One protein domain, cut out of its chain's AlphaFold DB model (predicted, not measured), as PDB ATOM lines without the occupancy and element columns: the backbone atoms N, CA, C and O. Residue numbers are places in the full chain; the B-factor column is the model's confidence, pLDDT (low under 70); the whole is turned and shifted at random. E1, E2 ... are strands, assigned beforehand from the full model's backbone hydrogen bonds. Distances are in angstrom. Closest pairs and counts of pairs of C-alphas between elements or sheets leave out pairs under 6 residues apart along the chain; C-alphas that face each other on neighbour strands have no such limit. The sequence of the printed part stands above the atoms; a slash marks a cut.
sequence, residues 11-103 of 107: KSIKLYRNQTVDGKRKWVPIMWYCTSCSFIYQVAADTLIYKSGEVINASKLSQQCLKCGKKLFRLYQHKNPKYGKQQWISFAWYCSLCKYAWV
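What this domain is: This is residues 11 to 103 of the 107 residues of an uncharacterized protein of Thermoplasmatales archaeon ex4572_165 (UniProt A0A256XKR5). Two long two-stranded hairpins, E1 with E2 and E5 with E6, cross each other and are joined where E1 pairs with E5, so that one strongly twisted sheet folds back on itself, with E3 at one edge and E7 and E4 at the other. It is curled like part of a barrel but stays open: E3 and E4, its two edge strands, are not neighbours. The printed part has 93 residues with seven named strands, E1 to E7 along the chain, and no named helix; the class is all strand, though under half of the residues, 45, are in named elements. The sheet's order is E3, E2, E1, E5, E6, E7, E4, mixed. The whole is compact, with a radius of gyration of the C-alphas of 13.4 A and spans of 40 by 37 by 32 A.

Where its parts are: Find C-alpha 12 at (16.750, 21.383, -45.047); from there E1, residues 12 to 21, runs 25.5 A and bends by 57 degrees at residue 18. E2, residues 24 to 34, comes back over 29.4 A, and E3 is residues 40 to 42. Read on to E4, residues 54 to 56. E5, residues 73 to 79, starts at C-alpha 73, (35.527, 26.018, -38.774), and is 19.2 A long. E6, residues 87 to 94, is 19.7 A long and bends by 57 degrees at residue 91. E7, residues 101 to 103, ends at C-alpha 103, (29.953, 19.231, -46.837).

How they stand to each other: Look first at the folded sheet, one sheet bent back into two leaves that face each other: E3 and E2 face E5, E6, E7 and E4, with E1 as the hinge. E1, E2 and E3 form a meander, each strand the antiparallel neighbour of the one before; E5, E6 and E7 form another. In the hairpin of E1 and E2, N 17 and O 28 are 2.8 A apart, within hydrogen-bond range; in that of E2 and E3, N 32 and O 41 are 2.7 A apart. At the hinge, E1 and E5 are antiparallel at 124 degrees, with N 16 and O 76 at 2.8 A. In the hairpin of E5 and E6, N 75 and O 92 are 2.8 A apart; in that of E6 and E7, N 93 and O 102 are 2.8 A apart. E7 and E4 are parallel at 49 degrees, with N 103 and O 54 at 3.5 A. E3 and E4 are only just apart, 8.2 A at the closest.

The domain as a whole: The farthest C-alphas, those of Cys 68 and Tyr 83, are 42.0 A apart. The printed part has no cut. The links E3 to E4 and E4 to E5 are long. Confidence is under 70 at residues 44 to 50 and 54 to 62.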
ATOM      1  N   LYS A  11      13.660  18.920 -47.870       88.69
ATOM      2  CA  LYS A  11      14.006  19.120 -46.458       88.69
ATOM      3  C   LYS A  11      15.375  19.793 -46.330       88.69
ATOM      4  O   LYS A  11      16.340  19.380 -46.975       88.69
ATOM      5  N   SER A  12      15.472  20.803 -45.465       88.38
ATOM      6  CA  SER A  12      16.750  21.383 -45.047       88.38
ATOM      7  C   SER A  12      16.988  21.214 -43.550       88.38
ATOM      8  O   SER A  12      16.065  21.270 -42.736       88.38
ATOM      9  N   ILE A  13      18.250  21.006 -43.195       89.25
ATOM     10  CA  ILE A  13      18.751  20.948 -41.822       89.25
ATOM     11  C   ILE A  13      19.628  22.166 -41.554       89.25
ATOM     12  O   ILE A  13      20.286  22.674 -42.462       89.25
ATOM     13  N   LYS A  14      19.624  22.649 -40.312       90.12
ATOM     14  CA  LYS A  14      20.456  23.778 -39.896       90.12
ATOM     15  C   LYS A  14      21.816  23.266 -39.430       90.12
ATOM     16  O   LYS A  14      21.886  22.273 -38.704       90.12
ATOM     17  N   LEU A  15      22.872  23.946 -39.855       90.50
ATOM     18  CA  LEU A  15      24.254  23.680 -39.492       90.50
ATOM     19  C   LEU A  15      24.759  24.780 -38.564       90.50
ATOM     20  O   LEU A  15      24.569  25.974 -38.821       90.50
ATOM     21  N   TYR A  16      25.416  24.365 -37.489       91.75
ATOM     22  CA  TYR A  16      25.808  25.230 -36.387       91.75
ATOM     23  C   TYR A  16      27.308  25.187 -36.161       91.75
ATOM     24  O   TYR A  16      27.956  24.158 -36.345       91.75
ATOM     25  N   ARG A  17      27.846  26.299 -35.681       91.75
ATOM     26  CA  ARG A  17      29.204  26.400 -35.164       91.75
ATOM     27  C   ARG A  17      29.141  26.585 -33.656       91.75
ATOM     28  O   ARG A  17      28.388  27.428 -33.173       91.75
ATOM     29  N   ASN A  18      29.960  25.843 -32.921       91.12
ATOM     30  CA  ASN A  18      30.191  26.135 -31.511       91.12
ATOM     31  C   ASN A  18      31.194  27.290 -31.410       91.12
ATOM     32  O   ASN A  18      32.316  27.180 -31.913       91.12
ATOM     33  N   GLN A  19      30.783  28.412 -30.828       89.25
ATOM     34  CA  GLN A  19      31.647  29.575 -30.641       89.25
ATOM     35  C   GLN A  19      31.340  30.288 -29.326       89.25
ATOM     36  O   GLN A  19      30.221  30.230 -28.820       89.25
ATOM     37  N   THR A  20      32.339  30.969 -28.773       90.00
ATOM     38  CA  THR A  20      32.163  31.808 -27.587       90.00
ATOM     39  C   THR A  20      31.555  33.144 -28.000       90.00
ATOM     40  O   THR A  20      32.103  33.833 -28.857       90.00
ATOM     41  N   VAL A  21      30.420  33.494 -27.402       86.88
ATOM     42  CA  VAL A  21      29.706  34.763 -27.589       86.88
ATOM     43  C   VAL A  21      29.398  35.303 -26.196       86.88
ATOM     44  O   VAL A  21      28.773  34.598 -25.398       86.88
ATOM     45  N   ASP A  22      29.866  36.512 -25.892       90.44
ATOM     46  CA  ASP A  22      29.728  37.153 -24.572       90.44
ATOM     47  C   ASP A  22      30.268  36.268 -23.432       90.44
ATOM     48  O   ASP A  22      29.607  36.027 -22.422       90.44
ATOM     49  N   GLY A  23      31.440  35.661 -23.646       92.12
ATOM     50  CA  GLY A  23      32.080  34.763 -22.676       92.12
ATOM     51  C   GLY A  23      31.435  33.377 -22.530       92.12
ATOM     52  O   GLY A  23      31.977  32.528 -21.828       92.12
ATOM     53  N   LYS A  24      30.320  33.090 -23.218       91.56
ATOM     54  CA  LYS A  24      29.612  31.799 -23.131       91.56
ATOM     55  C   LYS A  24      29.690  31.023 -24.441       91.56
ATOM     56  O   LYS A  24      29.522  31.590 -25.518       91.56
ATOM     57  N   ARG A  25      29.898  29.703 -24.371       90.12
ATOM     58  CA  ARG A  25      29.807  28.831 -25.556       90.12
ATOM     59  C   ARG A  25      28.357  28.760 -26.028       90.12
ATOM     60  O   ARG A  25      27.475  28.370 -25.265       90.12
ATOM     61  N   LYS A  26      28.117  29.124 -27.285       90.44
ATOM     62  CA  LYS A  26      26.806  29.084 -27.938       90.44
ATOM     63  C   LYS A  26      26.916  28.335 -29.267       90.44
ATOM     64  O   LYS A  26      27.889  28.477 -30.009       90.44
ATOM     65  N   TRP A  27      25.884  27.558 -29.584       91.00
ATOM     66  CA  TRP A  27      25.703  26.961 -30.904       91.00
ATOM     67  C   TRP A  27      25.055  27.984 -31.826       91.00
ATOM     68  O   TRP A  27      23.848  28.214 -31.775       91.00
ATOM     69  N   VAL A  28      25.870  28.618 -32.660       89.56
ATOM     70  CA  VAL A  28      25.420  29.679 -33.557       89.56
ATOM     71  C   VAL A  28      25.095  29.079 -34.919       89.56
ATOM     72  O   VAL A  28      25.946  28.407 -35.505       89.56
ATOM     73  N   PRO A  29      23.872  29.274 -35.434       89.31
ATOM     74  CA  PRO A  29      23.510  28.761 -36.740       89.31
ATOM     75  C   PRO A  29      24.221  29.542 -37.842       89.31
ATOM     76  O   PRO A  29      24.168  30.768 -37.873       89.31
ATOM     77  N   ILE A  30      24.867  28.829 -38.760       88.88
ATOM     78  CA  ILE A  30      25.651  29.442 -39.840       88.88
ATOM     79  C   ILE A  30      24.988  29.204 -41.195       88.88
ATOM     80  O   ILE A  30      24.906  30.121 -42.014       88.88
ATOM     81  N   MET A  31      24.505  27.982 -41.444       88.88
ATOM     82  CA  MET A  31      24.024  27.572 -42.768       88.88
ATOM     83  C   MET A  31      22.836  26.622 -42.690       88.88
ATOM     84  O   MET A  31      22.546  26.027 -41.654       88.88
ATOM     85  N   TRP A  32      22.184  26.449 -43.826       89.06
ATOM     86  CA  TRP A  32      21.226  25.402 -44.107       89.06
ATOM     87  C   TRP A  32      21.803  24.455 -45.151       89.06
ATOM     88  O   TRP A  32      22.410  24.905 -46.119       89.06
ATOM     89  N   TYR A  33      21.568  23.158 -44.982       88.44
ATOM     90  CA  TYR A  33      21.888  22.123 -45.960       88.44
ATOM     91  C   TYR A  33      20.611  21.404 -46.375       88.44
ATOM     92  O   TYR A  33      19.860  20.926 -45.522       88.44
ATOM     93  N   CYS A  34      20.332  21.329 -47.672       88.81
ATOM     94  CA  CYS A  34      19.242  20.519 -48.190       88.81
ATOM     95  C   CYS A  34      19.661  19.058 -48.304       88.81
ATOM     96  O   CYS A  34      20.527  18.724 -49.102       88.81
ATOM     97  N   THR A  35      18.973  18.179 -47.582       87.31
ATOM     98  CA  THR A  35      19.244  16.737 -47.623       87.31
ATOM     99  C   THR A  35      18.725  16.068 -48.896       87.31
ATOM    100  O   THR A  35      19.062  14.921 -49.141       87.31
ATOM    101  N   SER A  36      17.891  16.752 -49.687       88.00
ATOM    102  CA  SER A  36      17.313  16.213 -50.928       88.00
ATOM    103  C   SER A  36      18.139  16.532 -52.176       88.00
ATOM    104  O   SER A  36      18.134  15.750 -53.113       88.00
ATOM    105  N   CYS A  37      18.808  17.690 -52.230       86.75
ATOM    106  CA  CYS A  37      19.567  18.121 -53.418       86.75
ATOM    107  C   CYS A  37      20.963  18.672 -53.101       86.75
ATOM    108  O   CYS A  37      21.569  19.347 -53.935       86.75
ATOM    109  N   SER A  38      21.433  18.467 -51.868       86.12
ATOM    110  CA  SER A  38      22.740  18.906 -51.362       86.12
ATOM    111  C   SER A  38      23.004  20.414 -51.454       86.12
ATOM    112  O   SER A  38      24.136  20.871 -51.330       86.12
ATOM    113  N   PHE A  39      21.958  21.221 -51.660       84.75
ATOM    114  CA  PHE A  39      22.072  22.672 -51.752       84.75
ATOM    115  C   PHE A  39      22.348  23.288 -50.378       84.75
ATOM    116  O   PHE A  39      21.545  23.116 -49.456       84.75
ATOM    117  N   ILE A  40      23.447  24.034 -50.252       85.75
ATOM    118  CA  ILE A  40      23.820  24.741 -49.022       85.75
ATOM    119  C   ILE A  40      23.619  26.244 -49.214       85.75
ATOM    120  O   ILE A  40      23.918  26.798 -50.277       85.75
ATOM    121  N   TYR A  41      23.125  26.903 -48.172       86.44
ATOM    122  CA  TYR A  41      22.892  28.341 -48.172       86.44
ATOM    123  C   TYR A  41      23.023  28.958 -46.778       86.44
ATOM    124  O   TYR A  41      22.805  28.289 -45.772       86.44
ATOM    125  N   GLN A  42      23.404  30.234 -46.698       83.56
ATOM    126  CA  GLN A  42      23.659  30.920 -45.419       83.56
ATOM    127  C   GLN A  42      22.388  31.239 -44.604       83.56
ATOM    128  O   GLN A  42      21.283  31.299 -45.144       83.56
ATOM    129  N   VAL A  43      22.565  31.435 -43.286       77.56
ATOM    130  CA  VAL A  43      21.494  31.763 -42.315       77.56
ATOM    131  C   VAL A  43      21.325  33.270 -42.056       77.56
ATOM    132  O   VAL A  43      20.295  33.639 -41.510       77.56
ATOM    133  N   ALA A  44      22.297  34.125 -42.418       64.62
ATOM    134  CA  ALA A  44      22.536  35.469 -41.845       64.62
ATOM    135  C   ALA A  44      21.329  36.426 -41.725       64.62
ATOM    136  O   ALA A  44      21.336  37.296 -40.865       64.62
ATOM    137  N   ALA A  45      20.264  36.224 -42.479       51.69
ATOM    138  CA  ALA A  45      18.913  36.485 -42.006       51.69
ATOM    139  C   ALA A  45      18.032  35.451 -42.702       51.69
ATOM    140  O   ALA A  45      18.349  35.053 -43.825       51.69
ATOM    141  N   ASP A  46      16.931  34.989 -42.107       53.69
ATOM    142  CA  ASP A  46      16.064  34.027 -42.802       53.69
ATOM    143  C   ASP A  46      15.563  34.534 -44.177       53.69
ATOM    144  O   ASP A  46      15.122  33.716 -44.989       53.69
ATOM    145  N   THR A  47      15.750  35.833 -44.443       50.59
ATOM    146  CA  THR A  47      15.521  36.606 -45.668       50.59
ATOM    147  C   THR A  47      16.677  36.646 -46.686       50.59
ATOM    148  O   THR A  47      16.397  36.838 -47.866       50.59
ATOM    149  N   LEU A  48      17.949  36.451 -46.308       57.19
ATOM    150  CA  LEU A  48      19.096  36.562 -47.229       57.19
ATOM    151  C   LEU A  48      19.756  35.199 -47.470       57.19
ATOM    152  O   LEU A  48      20.487  34.667 -46.632       57.19
ATOM    153  N   ILE A  49      19.482  34.624 -48.643       65.69
ATOM    154  CA  ILE A  49      19.962  33.305 -49.064       65.69
ATOM    155  C   ILE A  49      21.073  33.491 -50.099       65.69
ATOM    156  O   ILE A  49      20.812  33.875 -51.234       65.69
ATOM    157  N   TYR A  50      22.302  33.127 -49.738       65.94
ATOM    158  CA  TYR A  50      23.418  33.019 -50.682       65.94
ATOM    159  C   TYR A  50      23.757  31.551 -50.912       65.94
ATOM    160  O   TYR A  50      23.932  30.812 -49.938       65.94
ATOM    161  N   LYS A  51      23.869  31.128 -52.179       73.06
ATOM    162  CA  LYS A  51      24.384  29.795 -52.527       73.06
ATOM    163  C   LYS A  51      25.832  29.700 -52.065       73.06
ATOM    164  O   LYS A  51      26.647  30.566 -52.372       73.06
ATOM    165  N   SER A  52      26.156  28.629 -51.363       72.69
ATOM    166  CA  SER A  52      27.499  28.419 -50.835       72.69
ATOM    167  C   SER A  52      27.933  26.984 -51.051       72.69
ATOM    168  O   SER A  52      27.154  26.077 -50.797       72.69
ATOM    169  N   GLY A  53      29.192  26.786 -51.418       70.19
ATOM    170  CA  GLY A  53      29.844  25.499 -51.244       70.19
ATOM    171  C   GLY A  53      29.623  24.437 -52.311       70.19
ATOM    172  O   GLY A  53      28.746  24.532 -53.170       70.19
ATOM    173  N   GLU A  54      30.462  23.415 -52.194       67.31
ATOM    174  CA  GLU A  54      30.512  22.202 -53.007       67.31
ATOM    175  C   GLU A  54      30.570  20.993 -52.062       67.31
ATOM    176  O   GLU A  54      31.025  21.104 -50.918       67.31
ATOM    177  N   VAL A  55      30.092  19.838 -52.520       67.31
ATOM    178  CA  VAL A  55      30.287  18.572 -51.802       67.31
ATOM    179  C   VAL A  55      31.663  18.056 -52.192       67.31
ATOM    180  O   VAL A  55      31.910  17.818 -53.371       67.31
ATOM    181  N   ILE A  56      32.566  17.911 -51.224       67.31
ATOM    182  CA  ILE A  56      33.908  17.378 -51.475       67.31
ATOM    183  C   ILE A  56      34.222  16.257 -50.495       67.31
ATOM    184  O   ILE A  56      33.676  16.189 -49.393       67.31
ATOM    185  N   ASN A  57      35.124  15.365 -50.899       61.75
ATOM    186  CA  ASN A  57      35.580  14.299 -50.023       61.75
ATOM    187  C   ASN A  57      36.381  14.909 -48.857       61.75
ATOM    188  O   ASN A  57      37.405  15.564 -49.070       61.75
ATOM    189  N   ALA A  58      35.878  14.722 -47.633       55.97
ATOM    190  CA  ALA A  58      36.378  15.364 -46.417       55.97
ATOM    191  C   ALA A  58      37.859  15.072 -46.138       55.97
ATOM    192  O   ALA A  58      38.552  15.905 -45.556       55.97
ATOM    193  N   SER A  59      38.355  13.925 -46.616       57.97
ATOM    194  CA  SER A  59      39.750  13.495 -46.485       57.97
ATOM    195  C   SER A  59      40.762  14.447 -47.134       57.97
ATOM    196  O   SER A  59      41.937  14.410 -46.780       57.97
ATOM    197  N   LYS A  60      40.326  15.326 -48.049       56.34
ATOM    198  CA  LYS A  60      41.199  16.279 -48.758       56.34
ATOM    199  C   LYS A  60      41.257  17.677 -48.136       56.34
ATOM    200  O   LYS A  60      42.018  18.516 -48.613       56.34
ATOM    201  N   LEU A  61      40.469  17.967 -47.100       64.25
ATOM    202  CA  LEU A  61      40.492  19.283 -46.462       64.25
ATOM    203  C   LEU A  61      41.591  19.347 -45.400       64.25
ATOM    204  O   LEU A  61      41.430  18.845 -44.292       64.25
ATOM    205  N   SER A  62      42.677  20.058 -45.705       65.62
ATOM    206  CA  SER A  62      43.812  20.339 -44.807       65.62
ATOM    207  C   SER A  62      43.472  21.279 -43.632       65.62
ATOM    208  O   SER A  62      44.329  22.002 -43.131       65.62
ATOM    209  N   GLN A  63      42.206  21.332 -43.201       74.62
ATOM    210  CA  GLN A  63      41.655  22.319 -42.257       74.62
ATOM    211  C   GLN A  63      41.845  23.788 -42.693       74.62
ATOM    212  O   GLN A  63      41.547  24.708 -41.926       74.62
ATOM    213  N   GLN A  64      42.292  24.022 -43.930       85.19
ATOM    214  CA  GLN A  64      42.483  25.335 -44.533       85.19
ATOM    215  C   GLN A  64      41.516  25.536 -45.698       85.19
ATOM    216  O   GLN A  64      41.166  24.616 -46.434       85.19
ATOM    217  N   CYS A  65      41.051  26.770 -45.845       85.38
ATOM    218  CA  CYS A  65      40.150  27.177 -46.905       85.38
ATOM    219  C   CYS A  65      40.875  27.139 -48.248       85.38
ATOM    220  O   CYS A  65      41.810  27.907 -48.453       85.38
ATOM    221  N   LEU A  66      40.370  26.349 -49.196       81.50
ATOM    222  CA  LEU A  66      40.934  26.260 -50.549       81.50
ATOM    223  C   LEU A  66      40.944  27.605 -51.299       81.50
ATOM    224  O   LEU A  66      41.691  27.768 -52.253       81.50
ATOM    225  N   LYS A  67      40.125  28.578 -50.873       83.50
ATOM    226  CA  LYS A  67      40.057  29.911 -51.495       83.50
ATOM    227  C   LYS A  67      41.011  30.943 -50.909       83.50
ATOM    228  O   LYS A  67      41.379  31.875 -51.608       83.50
ATOM    229  N   CYS A  68      41.326  30.861 -49.619       88.44
ATOM    230  CA  CYS A  68      42.061  31.935 -48.937       88.44
ATOM    231  C   CYS A  68      43.114  31.448 -47.939       88.44
ATOM    232  O   CYS A  68      43.656  32.257 -47.191       88.44
ATOM    233  N   GLY A  69      43.342  30.137 -47.839       85.94
ATOM    234  CA  GLY A  69      44.293  29.516 -46.910       85.94
ATOM    235  C   GLY A  69      43.924  29.630 -45.425       85.94
ATOM    236  O   GLY A  69      44.536  28.985 -44.580       85.94
ATOM    237  N   LYS A  70      42.911  30.426 -45.055       89.25
ATOM    238  CA  LYS A  70      42.520  30.610 -43.649       89.25
ATOM    239  C   LYS A  70      41.914  29.342 -43.060       89.25
ATOM    240  O   LYS A  70      41.243  28.578 -43.750       89.25
ATOM    241  N   LYS A  71      42.082  29.181 -41.748       88.81
ATOM    242  CA  LYS A  71      41.534  28.059 -40.983       88.81
ATOM    243  C   LYS A  71      40.021  27.923 -41.174       88.81
ATOM    244  O   LYS A  71      39.276  28.905 -41.092       88.81
ATOM    245  N   LEU A  72      39.580  26.693 -41.403       88.62
ATOM    246  CA  LEU A  72      38.174  26.323 -41.487       88.62
ATOM    247  C   LEU A  72      37.594  26.055 -40.098       88.62
ATOM    248  O   LEU A  72      38.263  25.562 -39.191       88.62
ATOM    249  N   PHE A  73      36.311  26.355 -39.951       89.88
ATOM    250  CA  PHE A  73      35.527  26.018 -38.774       89.88
ATOM    251  C   PHE A  73      34.668  24.799 -39.050       89.88
ATOM    252  O   PHE A  73      34.072  24.677 -40.118       89.88
ATOM    253  N   ARG A  74      34.572  23.919 -38.056       90.25
ATOM    254  CA  ARG A  74      33.680  22.771 -38.114       90.25
ATOM    255  C   ARG A  74      32.232  23.222 -37.926       90.25
ATOM    256  O   ARG A  74      31.925  23.966 -36.990       90.25
ATOM    257  N   LEU A  75      31.362  22.761 -38.814       90.75
ATOM    258  CA  LEU A  75      29.919  22.880 -38.702       90.75
ATOM    259  C   LEU A  75      29.306  21.537 -38.322       90.75
ATOM    260  O   LEU A  75      29.716  20.483 -38.810       90.75
ATOM    261  N   TYR A  76      28.283  21.612 -37.480       91.62
ATOM    262  CA  TYR A  76      27.615  20.466 -36.898       91.62
ATOM    263  C   TYR A  76      26.123  20.503 -37.184       91.62
ATOM    264  O   TYR A  76      25.482  21.555 -37.111       91.62
ATOM    265  N   GLN A  77      25.562  19.333 -37.447       90.94
ATOM    266  CA  GLN A  77      24.127  19.125 -37.442       90.94
ATOM    267  C   GLN A  77      23.673  18.759 -36.026       90.94
ATOM    268  O   GLN A  77      24.235  17.861 -35.399       90.94
ATOM    269  N   HIS A  78      22.604  19.403 -35.555       89.56
ATOM    270  CA  HIS A  78      21.901  18.948 -34.359       89.56
ATOM    271  C   HIS A  78      20.934  17.814 -34.716       89.56
ATOM    272  O   HIS A  78      20.039  17.991 -35.551       89.56
ATOM    273  N   LYS A  79      21.092  16.657 -34.070       85.19
ATOM    274  CA  LYS A  79      20.169  15.523 -34.167       85.19
ATOM    275  C   LYS A  79      19.499  15.325 -32.812       85.19
ATOM    276  O   LYS A  79      20.161  15.006 -31.828       85.19
ATOM    277  N   ASN A  80      18.180  15.503 -32.783       82.19
ATOM    278  CA  ASN A  80      17.352  15.180 -31.626       82.19
ATOM    279  C   ASN A  80      16.611  13.860 -31.910       82.19
ATOM    280  O   ASN A  80      15.644  13.877 -32.680       82.19
ATOM    281  N   PRO A  81      17.106  12.709 -31.425       75.38
ATOM    282  CA  PRO A  81      16.441  11.432 -31.656       75.38
ATOM    283  C   PRO A  81      15.125  11.347 -30.863       75.38
ATOM    284  O   PRO A  81      14.980  11.976 -29.821       75.38
ATOM    285  N   LYS A  82      14.158  10.552 -31.353       76.19
ATOM    286  CA  LYS A  82      12.877  10.305 -30.652       76.19
ATOM    287  C   LYS A  82      13.097   9.625 -29.291       76.19
ATOM    288  O   LYS A  82      12.346   9.869 -28.358       76.19
ATOM    289  N   TYR A  83      14.144   8.804 -29.199       76.69
ATOM    290  CA  TYR A  83      14.595   8.133 -27.986       76.69
ATOM    291  C   TYR A  83      16.113   8.322 -27.863       76.69
ATOM    292  O   TYR A  83      16.833   8.115 -28.842       76.69
ATOM    293  N   GLY A  84      16.604   8.722 -26.688       76.88
ATOM    294  CA  GLY A  84      18.035   8.905 -26.416       76.88
ATOM    295  C   GLY A  84      18.481  10.363 -26.258       76.88
ATOM    296  O   GLY A  84      17.672  11.282 -26.159       76.88
ATOM    297  N   LYS A  85      19.803  10.564 -26.187       81.12
ATOM    298  CA  LYS A  85      20.427  11.873 -25.927       81.12
ATOM    299  C   LYS A  85      20.574  12.685 -27.217       81.12
ATOM    300  O   LYS A  85      20.830  12.134 -28.285       81.12
ATOM    301  N   GLN A  86      20.458  14.006 -27.097       85.88
ATOM    302  CA  GLN A  86      20.766  14.951 -28.174       85.88
ATOM    303  C   GLN A  86      22.222  14.803 -28.631       85.88
ATOM    304  O   GLN A  86      23.119  14.603 -27.810       85.88
ATOM    305  N   GLN A  87      22.457  14.909 -29.940       88.75
ATOM    306  CA  GLN A  87      23.777  14.716 -30.540       88.75
ATOM    307  C   GLN A  87      24.127  15.840 -31.517       88.75
ATOM    308  O   GLN A  87      23.285  16.318 -32.279       88.75
ATOM    309  N   TRP A  88      25.405  16.217 -31.515       90.50
ATOM    310  CA  TRP A  88      26.005  17.156 -32.458       90.50
ATOM    311  C   TRP A  88      26.963  16.396 -33.364       90.50
ATOM    312  O   TRP A  88      28.004  15.922 -32.915       90.50
ATOM    313  N   ILE A  89      26.594  16.258 -34.632       89.69
ATOM    314  CA  ILE A  89      27.316  15.424 -35.597       89.69
ATOM    315  C   ILE A  89      28.098  16.347 -36.525       89.69
ATOM    316  O   ILE A  89      27.516  17.280 -37.081       89.69
ATOM    317  N   SER A  90      29.408  16.115 -36.665       88.25
ATOM    318  CA  SER A  90      30.229  16.817 -37.660       88.25
ATOM    319  C   SER A  90      29.628  16.628 -39.045       88.25
ATOM    320  O   SER A  90      29.254  15.513 -39.394       88.25
ATOM    321  N   PHE A  91      29.505  17.711 -39.808       88.12
ATOM    322  CA  PHE A  91      28.802  17.659 -41.088       88.12
ATOM    323  C   PHE A  91      29.496  18.435 -42.208       88.12
ATOM    324  O   PHE A  91      29.439  18.046 -43.371       88.12
ATOM    325  N   ALA A  92      30.115  19.571 -41.890       88.50
ATOM    326  CA  ALA A  92      30.745  20.409 -42.900       88.50
ATOM    327  C   ALA A  92      31.907  21.223 -42.331       88.50
ATOM    328  O   ALA A  92      32.052  21.395 -41.119       88.50
ATOM    329  N   TRP A  93      32.701  21.781 -43.232       88.88
ATOM    330  CA  TRP A  93      33.710  22.790 -42.945       88.88
ATOM    331  C   TRP A  93      33.285  24.141 -43.502       88.88
ATOM    332  O   TRP A  93      32.696  24.199 -44.572       88.88
ATOM    333  N   TYR A  94      33.595  25.228 -42.802       88.62
ATOM    334  CA  TYR A  94      33.162  26.580 -43.150       88.62
ATOM    335  C   TYR A  94      34.287  27.602 -43.011       88.62
ATOM    336  O   TYR A  94      34.927  27.711 -41.964       88.62
ATOM    337  N   CYS A  95      34.493  28.410 -44.047       88.50
ATOM    338  CA  CYS A  95      35.389  29.556 -43.992       88.50
ATOM    339  C   CYS A  95      34.612  30.804 -43.565       88.50
ATOM    340  O   CYS A  95      33.784  31.314 -44.317       88.50
ATOM    341  N   SER A  96      34.924  31.355 -42.389       86.44
ATOM    342  CA  SER A  96      34.246  32.570 -41.906       86.44
ATOM    343  C   SER A  96      34.522  33.825 -42.739       86.44
ATOM    344  O   SER A  96      33.708  34.747 -42.699       86.44
ATOM    345  N   LEU A  97      35.629  33.842 -43.490       88.12
ATOM    346  CA  LEU A  97      36.015  34.952 -44.359       88.12
ATOM    347  C   LEU A  97      35.288  34.858 -45.705       88.12
ATOM    348  O   LEU A  97      34.476  35.714 -46.028       88.12
ATOM    349  N   CYS A  98      35.510  33.772 -46.451       86.00
ATOM    350  CA  CYS A  98      34.920  33.587 -47.780       86.00
ATOM    351  C   CYS A  98      33.431  33.223 -47.745       86.00
ATOM    352  O   CYS A  98      32.776  33.240 -48.779       86.00
ATOM    353  N   LYS A  99      32.910  32.819 -46.583       85.50
ATOM    354  CA  LYS A  99      31.559  32.273 -46.396       85.50
ATOM    355  C   LYS A  99      31.250  31.006 -47.213       85.50
ATOM    356  O   LYS A  99      30.090  30.632 -47.382       85.50
ATOM    357  N   TYR A 100      32.290  30.330 -47.701       83.31
ATOM    358  CA  TYR A 100      32.188  29.031 -48.359       83.31
ATOM    359  C   TYR A 100      32.122  27.912 -47.328       83.31
ATOM    360  O   TYR A 100      32.755  27.995 -46.272       83.31
ATOM    361  N   ALA A 101      31.378  26.864 -47.668       85.50
ATOM    362  CA  ALA A 101      31.370  25.631 -46.909       85.50
ATOM    363  C   ALA A 101      31.552  24.411 -47.798       85.50
ATOM    364  O   ALA A 101      31.266  24.446 -48.990       85.50
ATOM    365  N   TRP A 102      32.017  23.338 -47.188       85.06
ATOM    366  CA  TRP A 102      32.275  22.067 -47.833       85.06
ATOM    367  C   TRP A 102      31.638  20.991 -46.983       85.06
ATOM    368  O   TRP A 102      32.000  20.835 -45.815       85.06
ATOM    369  N   VAL A 103      30.639  20.317 -47.539       81.75
ATOM    370  CA  VAL A 103      29.953  19.231 -46.837       81.75
ATOM    371  C   VAL A 103      30.822  17.996 -46.916       81.75
ATOM    372  O   VAL A 103      31.318  17.653 -47.989       81.75
TER     373      VAL A 103